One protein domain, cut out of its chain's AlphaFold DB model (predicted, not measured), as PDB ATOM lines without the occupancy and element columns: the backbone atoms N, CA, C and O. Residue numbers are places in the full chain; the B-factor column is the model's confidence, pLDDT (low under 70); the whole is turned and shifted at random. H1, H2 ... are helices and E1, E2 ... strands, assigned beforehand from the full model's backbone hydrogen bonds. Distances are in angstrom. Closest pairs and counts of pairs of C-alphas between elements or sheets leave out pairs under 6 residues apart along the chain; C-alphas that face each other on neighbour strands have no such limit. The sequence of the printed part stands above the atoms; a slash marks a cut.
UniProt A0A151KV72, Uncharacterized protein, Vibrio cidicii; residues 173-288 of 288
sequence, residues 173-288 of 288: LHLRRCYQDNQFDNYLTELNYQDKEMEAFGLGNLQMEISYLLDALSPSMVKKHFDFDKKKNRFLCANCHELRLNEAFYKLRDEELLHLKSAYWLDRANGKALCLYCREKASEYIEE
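This is residues 173 to 288 of the 288 residues of an uncharacterized protein of Vibrio cidicii (UniProt A0A151KV72). A long helix, H2, runs through the middle, with H1 folded back along it as a helical hairpin and the short helices H4 and H5 packed across it on another side. Beyond H4 and H5 lies a small antiparallel sheet, E1 E2 E3, and H3 sits near the last residues of H2. The printed part has 116 residues, with five named helices and three named strands in the order H1 H2 H3 E1 H4 H5 E2 E3, and its class is mostly helix. It is compact, with a radius of gyration of the C-alphas of 14.7 A, yet elongated, spanning 46 by 28 by 25 A.

H1, residues 173 to 188, begins with C-alpha 173 at (171.311, 205.759, 134.488) and is 22.2 A long. H2, residues 195 to 216, is the longest helix at 32.6 A, ending with C-alpha 216 at (166.334, 190.391, 130.752). H3, residues 219 to 226, is 10.3 A long. E1, residues 234 to 237, measures 9.1 A, and H4, residues 238 to 244, 9.7 A. H5, residues 254 to 260, measures 10.1 A, and E2, residues 261 to 267, 17.3 A. E3, residues 272 to 275, is 10.4 A long and ends with C-alpha 275 at (165.497, 204.422, 144.759).

H2 is the hub, touching three helices. With residues 198 to 206 it touches H1, at a steep tilt of 40 degrees, opposite ways; the closest C-alphas, of Gln 180 and Gly 202, are 6.5 A apart. With residues 196 to 204 it touches H4 at a steep tilt of 67 degrees, the closest C-alphas being those of Ala 200 and Arg 244, 4.7 A apart. With residues 207 to 211 it touches H5, about perpendicular at 84 degrees; the closest C-alphas, of Gln 207 and His 259, are 5.5 A apart. H2 and H3 are close but not clearly touching, with the closest C-alphas, of Leu 214 and Val 222, 6.5 A apart. H4 and H5 are on the sheet but only graze it, with residues 238 to 240 and 257 to 260. E1 and E2 are antiparallel, with N 235 and O 263 at 3.0 A. E2 and E3 form a hairpin, with N 266 and O 272 at 2.8 A. Every O i to N i+4 pair is within hydrogen-bond range in H3 and H4, against 11 of 12 in H1, 17 of 18 in H2 and 1 of 3 in H5, where 4 of 4 O i to N i+3 pairs are.

The C-alphas farthest apart, of Glu 190 and Ala 269, are 48.1 A apart. The printed part has no cut and no long link. Residues 276 to 288 hold no named element, but residues 285 to 286 pair antiparallel with 236 to 237 of E1. Mean pLDDT of the printed part is 78.9; residues 184 to 194, 254 to 259 and 281 to 288 are under 70.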
ATOM      1  N   LEU A 173     172.585 205.086 134.189       90.69
ATOM      2  CA  LEU A 173     171.311 205.759 134.488       90.69
ATOM      3  C   LEU A 173     171.449 207.281 134.538       90.69
ATOM      4  O   LEU A 173     170.611 207.990 133.995       90.69
ATOM      5  N   HIS A 174     172.516 207.782 135.164       88.75
ATOM      6  CA  HIS A 174     172.772 209.216 135.220       88.75
ATOM      7  C   HIS A 174     173.119 209.775 133.834       88.75
ATOM      8  O   HIS A 174     172.585 210.808 133.445       88.75
ATOM      9  N   LEU A 175     173.980 209.088 133.072       92.62
ATOM     10  CA  LEU A 175     174.336 209.506 131.709       92.62
ATOM     11  C   LEU A 175     173.114 209.537 130.785       92.62
ATOM     12  O   LEU A 175     172.927 210.503 130.049       92.62
ATOM     13  N   ARG A 176     172.276 208.499 130.864       93.56
ATOM     14  CA  ARG A 176     171.046 208.354 130.091       93.56
ATOM     15  C   ARG A 176     170.044 209.451 130.430       93.56
ATOM     16  O   ARG A 176     169.506 210.080 129.525       93.56
ATOM     17  N   ARG A 177     169.855 209.721 131.724       88.56
ATOM     18  CA  ARG A 177     168.973 210.787 132.199       88.56
ATOM     19  C   ARG A 177     169.409 212.158 131.689       88.56
ATOM     20  O   ARG A 177     168.611 212.847 131.070       88.56
ATOM     21  N   CYS A 178     170.681 212.521 131.873       88.44
ATOM     22  CA  CYS A 178     171.193 213.808 131.398       88.44
ATOM     23  C   CYS A 178     171.041 213.977 129.880       88.44
ATOM     24  O   CYS A 178     170.776 215.079 129.413       88.44
ATOM     25  N   TYR A 179     171.218 212.903 129.105       90.75
ATOM     26  CA  TYR A 179     171.021 212.948 127.658       90.75
ATOM     27  C   TYR A 179     169.556 213.192 127.277       90.75
ATOM     28  O   TYR A 179     169.291 214.033 126.422       90.75
ATOM     29  N   GLN A 180     168.615 212.495 127.923       87.00
ATOM     30  CA  GLN A 180     167.181 212.703 127.704       87.00
ATOM     31  C   GLN A 180     166.781 214.143 128.048       87.00
ATOM     32  O   GLN A 180     166.193 214.815 127.206       87.00
ATOM     33  N   ASP A 181     167.177 214.638 129.224       81.50
ATOM     34  CA  ASP A 181     166.868 216.003 129.675       81.50
ATOM     35  C   ASP A 181     167.377 217.051 128.662       81.50
ATOM     36  O   ASP A 181     166.617 217.908 128.214       81.50
ATOM     37  N   ASN A 182     168.617 216.905 128.177       80.50
ATOM     38  CA  ASN A 182     169.190 217.798 127.163       80.50
ATOM     39  C   ASN A 182     168.463 217.748 125.804       80.50
ATOM     40  O   ASN A 182     168.453 218.743 125.077       80.50
ATOM     41  N   GLN A 183     167.898 216.604 125.402       73.62
ATOM     42  CA  GLN A 183     167.107 216.539 124.168       73.62
ATOM     43  C   GLN A 183     165.779 217.286 124.308       73.62
ATOM     44  O   GLN A 183     165.377 217.991 123.379       73.62
ATOM     45  N   PHE A 184     165.118 217.158 125.461       62.66
ATOM     46  CA  PHE A 184     163.840 217.821 125.716       62.66
ATOM     47  C   PHE A 184     163.992 219.335 125.869       62.66
ATOM     48  O   PHE A 184     163.219 220.069 125.247       62.66
ATOM     49  N   ASP A 185     165.025 219.801 126.579       60.06
ATOM     50  CA  ASP A 185     165.324 221.231 126.729       60.06
ATOM     51  C   ASP A 185     165.471 221.926 125.365       60.06
ATOM     52  O   ASP A 185     164.981 223.034 125.158       60.06
ATOM     53  N   ASN A 186     166.078 221.270 124.375       55.84
ATOM     54  CA  ASN A 186     166.275 221.881 123.058       55.84
ATOM     55  C   ASN A 186     165.001 221.938 122.192       55.84
ATOM     56  O   ASN A 186     164.926 222.785 121.307       55.84
ATOM     57  N   TYR A 187     164.012 221.064 122.416       53.38
ATOM     58  CA  TYR A 187     162.808 220.964 121.574       53.38
ATOM     59  C   TYR A 187     161.564 221.619 122.203       53.38
ATOM     60  O   TYR A 187     160.732 222.180 121.494       53.38
ATOM     61  N   LEU A 188     161.418 221.569 123.531       53.66
ATOM     62  CA  LEU A 188     160.181 221.956 124.227       53.66
ATOM     63  C   LEU A 188     160.240 223.320 124.918       53.66
ATOM     64  O   LEU A 188     159.182 223.882 125.209       53.66
ATOM     65  N   THR A 189     161.429 223.910 125.088       53.84
ATOM     66  CA  THR A 189     161.556 225.337 125.446       53.84
ATOM     67  C   THR A 189     160.896 226.229 124.383       53.84
ATOM     68  O   THR A 189     160.407 227.313 124.690       53.84
ATOM     69  N   GLU A 190     160.781 225.742 123.142       52.62
ATOM     70  CA  GLU A 190     160.014 226.385 122.068       52.62
ATOM     71  C   GLU A 190     158.481 226.235 122.227       52.62
ATOM     72  O   GLU A 190     157.727 226.993 121.618       52.62
ATOM     73  N   LEU A 191     158.005 225.295 123.058       58.19
ATOM     74  CA  LEU A 191     156.588 224.920 123.213       58.19
ATOM     75  C   LEU A 191     155.958 225.278 124.581       58.19
ATOM     76  O   LEU A 191     154.797 224.942 124.802       58.19
ATOM     77  N   ASN A 192     156.654 225.996 125.476       58.69
ATOM     78  CA  ASN A 192     156.156 226.438 126.800       58.69
ATOM     79  C   ASN A 192     155.694 225.307 127.758       58.69
ATOM     80  O   ASN A 192     154.779 225.516 128.561       58.69
ATOM     81  N   TYR A 193     156.303 224.120 127.709       60.28
ATOM     82  CA  TYR A 193     156.066 223.091 128.736       60.28
ATOM     83  C   TYR A 193     156.627 223.521 130.106       60.28
ATOM     84  O   TYR A 193     157.624 224.234 130.172       60.28
ATOM     85  N   GLN A 194     155.982 223.104 131.205       65.06
ATOM     86  CA  GLN A 194     156.480 223.372 132.563       65.06
ATOM     87  C   GLN A 194     157.617 222.405 132.926       65.06
ATOM     88  O   GLN A 194     157.479 221.200 132.719       65.06
ATOM     89  N   ASP A 195     158.681 222.913 133.559       73.56
ATOM     90  CA  ASP A 195     159.891 222.152 133.925       73.56
ATOM     91  C   ASP A 195     159.594 220.799 134.607       73.56
ATOM     92  O   ASP A 195     160.222 219.785 134.302       73.56
ATOM     93  N   LYS A 196     158.585 220.747 135.490       80.62
ATOM     94  CA  LYS A 196     158.210 219.527 136.230       80.62
ATOM     95  C   LYS A 196     157.517 218.457 135.385       80.62
ATOM     96  O   LYS A 196     157.678 217.274 135.668       80.62
ATOM     97  N   GLU A 197     156.731 218.846 134.385       82.56
ATOM     98  CA  GLU A 197     156.054 217.889 133.496       82.56
ATOM     99  C   GLU A 197     157.080 217.178 132.603       82.56
ATOM    100  O   GLU A 197     157.031 215.960 132.436       82.56
ATOM    101  N   MET A 198     158.070 217.922 132.107       77.56
ATOM    102  CA  MET A 198     159.184 217.375 131.334       77.56
ATOM    103  C   MET A 198     160.044 216.425 132.173       77.56
ATOM    104  O   MET A 198     160.345 215.308 131.745       77.56
ATOM    105  N   GLU A 199     160.392 216.840 133.393       83.19
ATOM    106  CA  GLU A 199     161.155 216.011 134.323       83.19
ATOM    107  C   GLU A 199     160.424 214.687 134.624       83.19
ATOM    108  O   GLU A 199     161.054 213.617 134.651       83.19
ATOM    109  N   ALA A 200     159.098 214.748 134.786       86.25
ATOM    110  CA  ALA A 200     158.225 213.598 134.990       86.25
ATOM    111  C   ALA A 200     158.180 212.666 133.771       86.25
ATOM    112  O   ALA A 200     158.421 211.466 133.922       86.25
ATOM    113  N   PHE A 201     157.955 213.207 132.571       84.56
ATOM    114  CA  PHE A 201     157.917 212.429 131.330       84.56
ATOM    115  C   PHE A 201     159.246 211.712 131.065       84.56
ATOM    116  O   PHE A 201     159.284 210.501 130.835       84.56
ATOM    117  N   GLY A 202     160.367 212.430 131.192       85.94
ATOM    118  CA  GLY A 202     161.690 211.825 131.067       85.94
ATOM    119  C   GLY A 202     161.911 210.712 132.096       85.94
ATOM    120  O   GLY A 202     162.593 209.728 131.812       85.94
ATOM    121  N   LEU A 203     161.351 210.847 133.312       87.00
ATOM    122  CA  LEU A 203     161.532 209.840 134.361       87.00
ATOM    123  C   LEU A 203     160.739 208.588 133.998       87.00
ATOM    124  O   LEU A 203     161.238 207.483 134.199       87.00
ATOM    125  N   GLY A 204     159.544 208.757 133.430       86.94
ATOM    126  CA  GLY A 204     158.738 207.651 132.938       86.94
ATOM    127  C   GLY A 204     159.413 206.855 131.833       86.94
ATOM    128  O   GLY A 204     159.498 205.632 131.940       86.94
ATOM    129  N   ASN A 205     160.000 207.533 130.847       87.25
ATOM    130  CA  ASN A 205     160.750 206.865 129.781       87.25
ATOM    131  C   ASN A 205     161.938 206.069 130.332       87.25
ATOM    132  O   ASN A 205     162.107 204.897 130.001       87.25
ATOM    133  N   LEU A 206     162.724 206.663 131.238       90.25
ATOM    134  CA  LEU A 206     163.836 205.957 131.876       90.25
ATOM    135  C   LEU A 206     163.359 204.743 132.689       90.25
ATOM    136  O   LEU A 206     163.984 203.685 132.644       90.25
ATOM    137  N   GLN A 207     162.263 204.883 133.437       88.94
ATOM    138  CA  GLN A 207     161.680 203.792 134.222       88.94
ATOM    139  C   GLN A 207     161.245 202.628 133.336       88.94
ATOM    140  O   GLN A 207     161.556 201.477 133.647       88.94
ATOM    141  N   MET A 208     160.570 202.931 132.231       86.81
ATOM    142  CA  MET A 208     160.118 201.953 131.250       86.81
ATOM    143  C   MET A 208     161.310 201.207 130.638       86.81
ATOM    144  O   MET A 208     161.423 199.997 130.843       86.81
ATOM    145  N   GLU A 209     162.260 201.920 130.019       91.44
ATOM    146  CA  GLU A 209     163.461 201.332 129.399       91.44
ATOM    147  C   GLU A 209     164.188 200.374 130.352       91.44
ATOM    148  O   GLU A 209     164.498 199.227 130.022       91.44
ATOM    149  N   ILE A 210     164.454 200.838 131.572       90.88
ATOM    150  CA  ILE A 210     165.262 200.090 132.530       90.88
ATOM    151  C   ILE A 210     164.481 198.930 133.131       90.88
ATOM    152  O   ILE A 210     165.075 197.885 133.375       90.88
ATOM    153  N   SER A 211     163.173 199.060 133.348       88.12
ATOM    154  CA  SER A 211     162.367 197.971 133.904       88.12
ATOM    155  C   SER A 211     162.369 196.723 133.016       88.12
ATOM    156  O   SER A 211     162.633 195.634 133.525       88.12
ATOM    157  N   TYR A 212     162.219 196.885 131.696       88.75
ATOM    158  CA  TYR A 212     162.339 195.784 130.740       88.75
ATOM    159  C   TYR A 212     163.733 195.145 130.788       88.75
ATOM    160  O   TYR A 212     163.879 193.921 130.762       88.75
ATOM    161  N   LEU A 213     164.782 195.963 130.925       90.62
ATOM    162  CA  LEU A 213     166.151 195.458 131.031       90.62
ATOM    163  C   LEU A 213     166.443 194.759 132.351       90.62
ATOM    164  O   LEU A 213     167.232 193.814 132.372       90.62
ATOM    165  N   LEU A 214     165.833 195.196 133.455       88.75
ATOM    166  CA  LEU A 214     166.014 194.544 134.744       88.75
ATOM    167  C   LEU A 214     165.605 193.081 134.666       88.75
ATOM    168  O   LEU A 214     166.278 192.272 135.298       88.75
ATOM    169  N   ASP A 215     164.577 192.733 133.896       84.88
ATOM    170  CA  ASP A 215     164.118 191.354 133.753       84.88
ATOM    171  C   ASP A 215     165.026 190.529 132.834       84.88
ATOM    172  O   ASP A 215     165.414 189.422 133.223       84.88
ATOM    173  N   ALA A 216     165.466 191.090 131.703       89.38
ATOM    174  CA  ALA A 216     166.334 190.391 130.752       89.38
ATOM    175  C   ALA A 216     167.794 190.241 131.201       89.38
ATOM    176  O   ALA A 216     168.443 189.244 130.879       89.38
ATOM    177  N   LEU A 217     168.332 191.197 131.960       92.12
ATOM    178  CA  LEU A 217     169.723 191.150 132.400       92.12
ATOM    179  C   LEU A 217     169.925 190.180 133.571       92.12
ATOM    180  O   LEU A 217     169.100 190.033 134.487       92.12
ATOM    181  N   SER A 218     171.100 189.547 133.584       91.06
ATOM    182  CA  SER A 218     171.507 188.685 134.693       91.06
ATOM    183  C   SER A 218     171.633 189.480 136.008       91.06
ATOM    184  O   SER A 218     171.986 190.664 135.994       91.06
ATOM    185  N   PRO A 219     171.404 188.855 137.182       89.69
ATOM    186  CA  PRO A 219     171.524 189.548 138.466       89.69
ATOM    187  C   PRO A 219     172.895 190.194 138.701       89.69
ATOM    188  O   PRO A 219     172.975 191.245 139.332       89.69
ATOM    189  N   SER A 220     173.974 189.591 138.189       90.69
ATOM    190  CA  SER A 220     175.325 190.151 138.277       90.69
ATOM    191  C   SER A 220     175.483 191.410 137.430       90.69
ATOM    192  O   SER A 220     176.053 192.383 137.918       90.69
ATOM    193  N   MET A 221     174.950 191.425 136.202       90.50
ATOM    194  CA  MET A 221     174.967 192.604 135.328       90.50
ATOM    195  C   MET A 221     174.163 193.749 135.932       90.50
ATOM    196  O   MET A 221     174.655 194.872 136.020       90.50
ATOM    197  N   VAL A 222     172.966 193.450 136.436       89.94
ATOM    198  CA  VAL A 222     172.123 194.450 137.096       89.94
ATOM    199  C   VAL A 222     172.811 195.027 138.332       89.94
ATOM    200  O   VAL A 222     172.858 196.246 138.509       89.94
ATOM    201  N   LYS A 223     173.426 194.176 139.160       88.44
ATOM    202  CA  LYS A 223     174.155 194.651 140.337       88.44
ATOM    203  C   LYS A 223     175.376 195.484 139.966       88.44
ATOM    204  O   LYS A 223     175.642 196.477 140.630       88.44
ATOM    205  N   LYS A 224     176.103 195.098 138.920       88.69
ATOM    206  CA  LYS A 224     177.301 195.804 138.462       88.69
ATOM    207  C   LYS A 224     176.979 197.188 137.902       88.69
ATOM    208  O   LYS A 224     177.617 198.153 138.299       88.69
ATOM    209  N   HIS A 225     176.001 197.279 137.003       88.25
ATOM    210  CA  HIS A 225     175.766 198.489 136.204       88.25
ATOM    211  C   HIS A 225     174.757 199.453 136.820       88.25
ATOM    212  O   HIS A 225     174.806 200.655 136.565       88.25
ATOM    213  N   PHE A 226     173.860 198.940 137.660       86.31
ATOM    214  CA  PHE A 226     172.803 199.735 138.282       86.31
ATOM    215  C   PHE A 226     172.914 199.809 139.808       86.31
ATOM    216  O   PHE A 226     172.105 200.474 140.457       86.31
ATOM    217  N   ASP A 227     173.906 199.128 140.394       83.31
ATOM    218  CA  ASP A 227     174.038 198.959 141.845       83.31
ATOM    219  C   ASP A 227     172.745 198.411 142.483       83.31
ATOM    220  O   ASP A 227     172.386 198.712 143.620       83.31
ATOM    221  N   PHE A 228     172.021 197.577 141.735       83.50
ATOM    222  CA  PHE A 228     170.686 197.114 142.094       83.50
ATOM    223  C   PHE A 228     170.669 195.611 142.373       83.50
ATOM    224  O   PHE A 228     171.244 194.820 141.631       83.50
ATOM    225  N   ASP A 229     170.018 195.197 143.460       84.00
ATOM    226  CA  ASP A 229     169.893 193.783 143.822       84.00
ATOM    227  C   ASP A 229     168.489 193.267 143.487       84.00
ATOM    228  O   ASP A 229     167.534 193.537 144.218       84.00
ATOM    229  N   LYS A 230     168.381 192.480 142.403       82.62
ATOM    230  CA  LYS A 230     167.116 191.874 141.936       82.62
ATOM    231  C   LYS A 230     166.425 191.010 142.999       82.62
ATOM    232  O   LYS A 230     165.233 190.757 142.875       82.62
ATOM    233  N   LYS A 231     167.151 190.516 144.010       82.56
ATOM    234  CA  LYS A 231     166.599 189.618 145.038       82.56
ATOM    235  C   LYS A 231     165.939 190.362 146.196       82.56
ATOM    236  O   LYS A 231     165.282 189.728 147.020       82.56
ATOM    237  N   LYS A 232     166.138 191.677 146.309       82.50
ATOM    238  CA  LYS A 232     165.525 192.470 147.376       82.50
ATOM    239  C   LYS A 232     164.059 192.750 147.064       82.50
ATOM    240  O   LYS A 232     163.701 193.026 145.923       82.50
ATOM    241  N   ASN A 233     163.230 192.745 148.107       82.00
ATOM    242  CA  ASN A 233     161.850 193.210 147.996       82.00
ATOM    243  C   ASN A 233     161.835 194.686 147.592       82.00
ATOM    244  O   ASN A 233     162.537 195.510 148.189       82.00
ATOM    245  N   ARG A 234     161.025 194.979 146.576       83.81
ATOM    246  CA  ARG A 234     160.887 196.296 145.957       83.81
ATOM    247  C   ARG A 234     159.593 196.947 146.424       83.81
ATOM    248  O   ARG A 234     158.608 196.251 146.653       83.81
ATOM    249  N   PHE A 235     159.598 198.265 146.523       84.25
ATOM    250  CA  PHE A 235     158.417 199.065 146.830       84.25
ATOM    251  C   PHE A 235     158.399 200.333 145.981       84.25
ATOM    252  O   PHE A 235     159.384 200.678 145.314       84.25
ATOM    253  N   LEU A 236     157.247 200.994 145.975       84.88
ATOM    254  CA  LEU A 236     157.039 202.236 145.250       84.88
ATOM    255  C   LEU A 236     157.875 203.350 145.878       84.88
ATOM    256  O   LEU A 236     157.852 203.559 147.092       84.88
ATOM    257  N   CYS A 237     158.616 204.072 145.042       86.56
ATOM    258  CA  CYS A 237     159.304 205.283 145.467       86.56
ATOM    259  C   CYS A 237     158.306 206.449 145.494       86.56
ATOM    260  O   CYS A 237     157.845 206.865 144.429       86.56
ATOM    261  N   ALA A 238     158.003 206.994 146.680       84.19
ATOM    262  CA  ALA A 238     157.082 208.124 146.821       84.19
ATOM    263  C   ALA A 238     157.539 209.352 146.016       84.19
ATOM    264  O   ALA A 238     156.727 209.938 145.313       84.19
ATOM    265  N   ASN A 239     158.838 209.665 146.015       88.12
ATOM    266  CA  ASN A 239     159.381 210.824 145.293       88.12
ATOM    267  C   ASN A 239     159.215 210.670 143.774       88.12
ATOM    268  O   ASN A 239     158.824 211.605 143.081       88.12
ATOM    269  N   CYS A 240     159.472 209.470 143.238       88.00
ATOM    270  CA  CYS A 240     159.239 209.207 141.819       88.00
ATOM    271  C   CYS A 240     157.749 209.267 141.480       88.00
ATOM    272  O   CYS A 240     157.399 209.794 140.433       88.00
ATOM    273  N   HIS A 241     156.885 208.736 142.346       87.62
ATOM    274  CA  HIS A 241     155.443 208.804 142.153       87.62
ATOM    275  C   HIS A 241     154.942 210.256 142.165       87.62
ATOM    276  O   HIS A 241     154.238 210.658 141.247       87.62
ATOM    277  N   GLU A 242     155.357 211.060 143.147       88.50
ATOM    278  CA  GLU A 242     155.015 212.482 143.249       88.50
ATOM    279  C   GLU A 242     155.460 213.262 142.010       88.50
ATOM    280  O   GLU A 242     154.692 214.057 141.471       88.50
ATOM    281  N   LEU A 243     156.669 212.996 141.511       87.38
ATOM    282  CA  LEU A 243     157.135 213.608 140.276       87.38
ATOM    283  C   LEU A 243     156.272 213.172 139.080       87.38
ATOM    284  O   LEU A 243     155.788 214.037 138.353       87.38
ATOM    285  N   ARG A 244     156.001 211.868 138.913       87.25
ATOM    286  CA  ARG A 244     155.163 211.335 137.818       87.25
ATOM    287  C   ARG A 244     153.732 211.893 137.819       87.25
ATOM    288  O   ARG A 244     153.151 212.002 136.748       87.25
ATOM    289  N   LEU A 245     153.185 212.347 138.954       88.69
ATOM    290  CA  LEU A 245     151.880 213.038 138.997       88.69
ATOM    291  C   LEU A 245     151.832 214.342 138.178       88.69
ATOM    292  O   LEU A 245     150.738 214.831 137.902       88.69
ATOM    293  N   ASN A 246     152.983 214.907 137.798       87.81
ATOM    294  CA  ASN A 246     153.055 216.089 136.933       87.81
ATOM    295  C   ASN A 246     152.954 215.747 135.437       87.81
ATOM    296  O   ASN A 246     152.807 216.658 134.631       87.81
ATOM    297  N   GLU A 247     153.043 214.472 135.049       84.50
ATOM    298  CA  GLU A 247     152.922 214.047 133.653       84.50
ATOM    299  C   GLU A 247     151.451 214.056 133.212       84.50
ATOM    300  O   GLU A 247     150.585 213.433 133.841       84.50
ATOM    301  N   ALA A 248     151.150 214.739 132.103       76.19
ATOM    302  CA  ALA A 248     149.814 214.706 131.526       76.19
ATOM    303  C   ALA A 248     149.385 213.258 131.233       76.19
ATOM    304  O   ALA A 248     150.112 212.480 130.624       76.19
ATOM    305  N   PHE A 249     148.166 212.908 131.650       76.00
ATOM    306  CA  PHE A 249     147.562 211.574 131.499       76.00
ATOM    307  C   PHE A 249     148.151 210.454 132.367       76.00
ATOM    308  O   PHE A 249     147.604 209.346 132.338       76.00
ATOM    309  N   TYR A 250     149.161 210.725 133.198       80.88
ATOM    310  CA  TYR A 250     149.646 209.739 134.153       80.88
ATOM    311  C   TYR A 250     148.560 209.376 135.174       80.88
ATOM    312  O   TYR A 250     147.932 210.226 135.814       80.88
ATOM    313  N   LYS A 251     148.330 208.071 135.325       76.56
ATOM    314  CA  LYS A 251     147.508 207.481 136.382       76.56
ATOM    315  C   LYS A 251     148.206 206.221 136.857       76.56
ATOM    316  O   LYS A 251     148.535 205.371 136.030       76.56
ATOM    317  N   LEU A 252     148.368 206.078 138.170       74.12
ATOM    318  CA  LEU A 252     148.904 204.859 138.763       74.12
ATOM    319  C   LEU A 252     147.943 203.691 138.475       74.12
ATOM    320  O   LEU A 252     146.879 203.582 139.082       74.12
ATOM    321  N   ARG A 253     148.304 202.868 137.490       76.31
ATOM    322  CA  ARG A 253     147.628 201.626 137.085       76.31
ATOM    323  C   ARG A 253     148.554 200.444 137.365       76.31
ATOM    324  O   ARG A 253     149.747 200.645 137.574       76.31
ATOM    325  N   ASP A 254     148.027 199.224 137.310       66.62
ATOM    326  CA  ASP A 254     148.790 198.010 137.632       66.62
ATOM    327  C   ASP A 254     150.070 197.841 136.792       66.62
ATOM    328  O   ASP A 254     151.104 197.426 137.310       66.62
ATOM    329  N   GLU A 255     150.036 198.239 135.520       66.38
ATOM    330  CA  GLU A 255     151.202 198.234 134.624       66.38
ATOM    331  C   GLU A 255     152.279 199.242 135.081       66.38
ATOM    332  O   GLU A 255     153.462 198.917 135.159       66.38
ATOM    333  N   GLU A 256     151.870 200.439 135.518       66.00
ATOM    334  CA  GLU A 256     152.770 201.489 136.025       66.00
ATOM    335  C   GLU A 256     153.405 201.120 137.377       66.00
ATOM    336  O   GLU A 256     154.524 201.545 137.683       66.00
ATOM    337  N   LEU A 257     152.726 200.300 138.192       68.25
ATOM    338  CA  LEU A 257     153.267 199.806 139.465       68.25
ATOM    339  C   LEU A 257     154.557 199.001 139.253       68.25
ATOM    340  O   LEU A 257     155.474 199.090 140.076       68.25
ATOM    341  N   LEU A 258     154.663 198.246 138.153       67.31
ATOM    342  CA  LEU A 258     155.860 197.463 137.839       67.31
ATOM    343  C   LEU A 258     157.070 198.373 137.584       67.31
ATOM    344  O   LEU A 258     158.155 198.125 138.118       67.31
ATOM    345  N   HIS A 259     156.863 199.461 136.841       69.12
ATOM    346  CA  HIS A 259     157.896 200.440 136.501       69.12
ATOM    347  C   HIS A 259     158.319 201.296 137.710       69.12
ATOM    348  O   HIS A 259     159.475 201.718 137.813       69.12
ATOM    349  N   LEU A 260     157.414 201.503 138.675       70.81
ATOM    350  CA  LEU A 260     157.648 202.333 139.862       70.81
ATOM    351  C   LEU A 260     158.195 201.586 141.081       70.81
ATOM    352  O   LEU A 260     158.721 202.245 141.991       70.81
ATOM    353  N   LYS A 261     158.149 200.243 141.100       78.75
ATOM    354  CA  LYS A 261     158.780 199.376 142.121       78.75
ATOM    355  C   LYS A 261     160.308 199.428 142.023       78.75
ATOM    356  O   LYS A 261     160.988 198.482 141.629       78.75
ATOM    357  N   SER A 262     160.845 200.579 142.401       78.94
ATOM    358  CA  SER A 262     162.215 201.021 142.154       78.94
ATOM    359  C   SER A 262     162.999 201.290 143.433       78.94
ATOM    360  O   SER A 262     164.225 201.404 143.386       78.94
ATOM    361  N   ALA A 263     162.317 201.363 144.578       84.44
ATOM    362  CA  ALA A 263     162.943 201.542 145.875       84.44
ATOM    363  C   ALA A 263     163.177 200.200 146.577       84.44
ATOM    364  O   ALA A 263     162.393 199.256 146.452       84.44
ATOM    365  N   TYR A 264     164.284 200.118 147.313       83.31
ATOM    366  CA  TYR A 264     164.646 198.954 148.113       83.31
ATOM    367  C   TYR A 264     165.347 199.367 149.409       83.31
ATOM    368  O   TYR A 264     165.971 200.427 149.505       83.31
ATOM    369  N   TRP A 265     165.279 198.502 150.423       80.94
ATOM    370  CA  TRP A 265     165.929 198.754 151.706       80.94
ATOM    371  C   TRP A 265     167.452 198.569 151.607       80.94
ATOM    372  O   TRP A 265     167.960 197.504 151.221       80.94
ATOM    373  N   LEU A 266     168.191 199.607 152.003       79.19
ATOM    374  CA  LEU A 266     169.610 199.507 152.343       79.19
ATOM    375  C   LEU A 266     169.768 199.018 153.780       79.19
ATOM    376  O   LEU A 266     170.566 198.123 154.041       79.19
ATOM    377  N   ASP A 267     168.969 199.579 154.683       79.31
ATOM    378  CA  ASP A 267     168.939 199.232 156.095       79.31
ATOM    379  C   ASP A 267     167.529 199.465 156.638       79.31
ATOM    380  O   ASP A 267     167.125 200.592 156.930       79.31
ATOM    381  N   ARG A 268     166.765 198.373 156.739       79.12
ATOM    382  CA  ARG A 268     165.373 198.408 157.193       79.12
ATOM    383  C   ARG A 268     165.256 198.826 158.658       79.12
ATOM    384  O   ARG A 268     164.291 199.491 159.009       79.12
ATOM    385  N   ALA A 269     166.228 198.468 159.500       80.00
ATOM    386  CA  ALA A 269     166.189 198.787 160.927       80.00
ATOM    387  C   ALA A 269     166.308 200.298 161.175       80.00
ATOM    388  O   ALA A 269     165.711 200.816 162.111       80.00
ATOM    389  N   ASN A 270     167.034 201.000 160.302       77.88
ATOM    390  CA  ASN A 270     167.243 202.444 160.385       77.88
ATOM    391  C   ASN A 270     166.421 203.245 159.359       77.88
ATOM    392  O   ASN A 270     166.735 204.411 159.111       77.88
ATOM    393  N   GLY A 271     165.419 202.626 158.720       76.75
ATOM    394  CA  GLY A 271     164.553 203.290 157.741       76.75
ATOM    395  C   GLY A 271     165.289 203.832 156.511       76.75
ATOM    396  O   GLY A 271     164.846 204.802 155.903       76.75
ATOM    397  N   LYS A 272     166.435 203.252 156.130       79.38
ATOM    398  CA  LYS A 272     167.207 203.709 154.967       79.38
ATOM    399  C   LYS A 272     166.814 202.918 153.729       79.38
ATOM    400  O   LYS A 272     167.198 201.756 153.573       79.38
ATOM    401  N   ALA A 273     166.106 203.582 152.831       82.31
ATOM    402  CA  ALA A 273     165.792 203.105 151.494       82.31
ATOM    403  C   ALA A 273     166.610 203.850 150.432       82.31
ATOM    404  O   ALA A 273     167.098 204.954 150.679       82.31
ATOM    405  N   LEU A 274     166.741 203.251 149.250       85.38
ATOM    406  CA  LEU A 274     167.300 203.893 148.065       85.38
ATOM    407  C   LEU A 274     166.433 203.571 146.853       85.38
ATOM    408  O   LEU A 274     166.085 202.410 146.636       85.38
ATOM    409  N   CYS A 275     166.116 204.593 146.065       87.00
ATOM    410  CA  CYS A 275     165.497 204.422 144.759       87.00
ATOM    411  C   CYS A 275     166.552 204.192 143.672       87.00
ATOM    412  O   CYS A 275     167.579 204.869 143.631       87.00
ATOM    413  N   LEU A 276     166.275 203.263 142.759       87.06
ATOM    414  CA  LEU A 276     167.084 203.010 141.572       87.06
ATOM    415  C   LEU A 276     167.230 204.258 140.686       87.06
ATOM    416  O   LEU A 276     168.332 204.544 140.226       87.06
ATOM    417  N   TYR A 277     166.131 204.991 140.483       86.12
ATOM    418  CA  TYR A 277     166.030 206.058 139.486       86.12
ATOM    419  C   TYR A 277     166.402 207.433 140.039       86.12
ATOM    420  O   TYR A 277     167.395 208.005 139.605       86.12
ATOM    421  N   CYS A 278     165.668 207.948 141.034       83.69
ATOM    422  CA  CYS A 278     165.971 209.272 141.594       83.69
ATOM    423  C   CYS A 278     167.192 209.268 142.526       83.69
ATOM    424  O   CYS A 278     167.704 210.327 142.865       83.69
ATOM    425  N   ARG A 279     167.669 208.089 142.962       79.75
ATOM    426  CA  ARG A 279     168.776 207.919 143.930       79.75
ATOM    427  C   ARG A 279     168.570 208.650 145.265       79.75
ATOM    428  O   ARG A 279     169.483 208.686 146.091       79.75
ATOM    429  N   GLU A 280     167.374 209.169 145.516       73.81
ATOM    430  CA  GLU A 280     167.006 209.765 146.791       73.81
ATOM    431  C   GLU A 280     166.667 208.682 147.817       73.81
ATOM    432  O   GLU A 280     166.304 207.542 147.488       73.81
ATOM    433  N   LYS A 281     166.795 209.048 149.097       63.12
ATOM    434  CA  LYS A 281     166.254 208.231 150.179       63.12
ATOM    435  C   LYS A 281     164.740 208.341 150.098       63.12
ATOM    436  O   LYS A 281     164.212 209.422 150.331       63.12
ATOM    437  N   ALA A 282     164.060 207.239 149.799       57.25
ATOM    438  CA  ALA A 282     162.614 207.173 149.955       57.25
ATOM    439  C   ALA A 282     162.310 207.270 151.460       57.25
ATOM    440  O   ALA A 282     162.421 206.284 152.186       57.25
ATOM    441  N   SER A 283     162.070 208.487 151.952       45.69
ATOM    442  CA  SER A 283     161.721 208.763 153.350       45.69
ATOM    443  C   SER A 283     160.299 208.321 153.680       45.69
ATOM    444  O   SER A 283     159.998 208.056 154.839       45.69
ATOM    445  N   GLU A 284     159.458 208.197 152.656       53.88
ATOM    446  CA  GLU A 284     158.065 207.780 152.745       53.88
ATOM    447  C   GLU A 284     157.797 206.732 151.657       53.88
ATOM    448  O   GLU A 284     158.380 206.769 150.568       53.88
ATOM    449  N   TYR A 285     156.976 205.739 151.981       57.06
ATOM    450  CA  TYR A 285     156.664 204.611 151.110       57.06
ATOM    451  C   TYR A 285     155.150 204.437 151.021       57.06
ATOM    452  O   TYR A 285     154.429 204.671 151.989       57.06
ATOM    453  N   ILE A 286     154.682 204.013 149.850       53.69
ATOM    454  CA  ILE A 286     153.294 203.609 149.639       53.69
ATOM    455  C   ILE A 286     153.274 202.089 149.830       53.69
ATOM    456  O   ILE A 286     153.787 201.355 148.984       53.69
ATOM    457  N   GLU A 287     152.793 201.631 150.988       46.75
ATOM    458  CA  GLU A 287     152.453 200.217 151.195       46.75
ATOM    459  C   GLU A 287     151.178 199.904 150.391       46.75
ATOM    460  O   GLU A 287     150.201 200.648 150.490       46.75
ATOM    461  N   GLU A 288     151.235 198.857 149.558       48.31
ATOM    462  CA  GLU A 288     150.061 198.251 148.899       48.31
ATOM    463  C   GLU A 288     149.164 197.550 149.929       48.31
ATOM    464  O   GLU A 288     149.713 196.797 150.773       48.31
TER     465      GLU A 288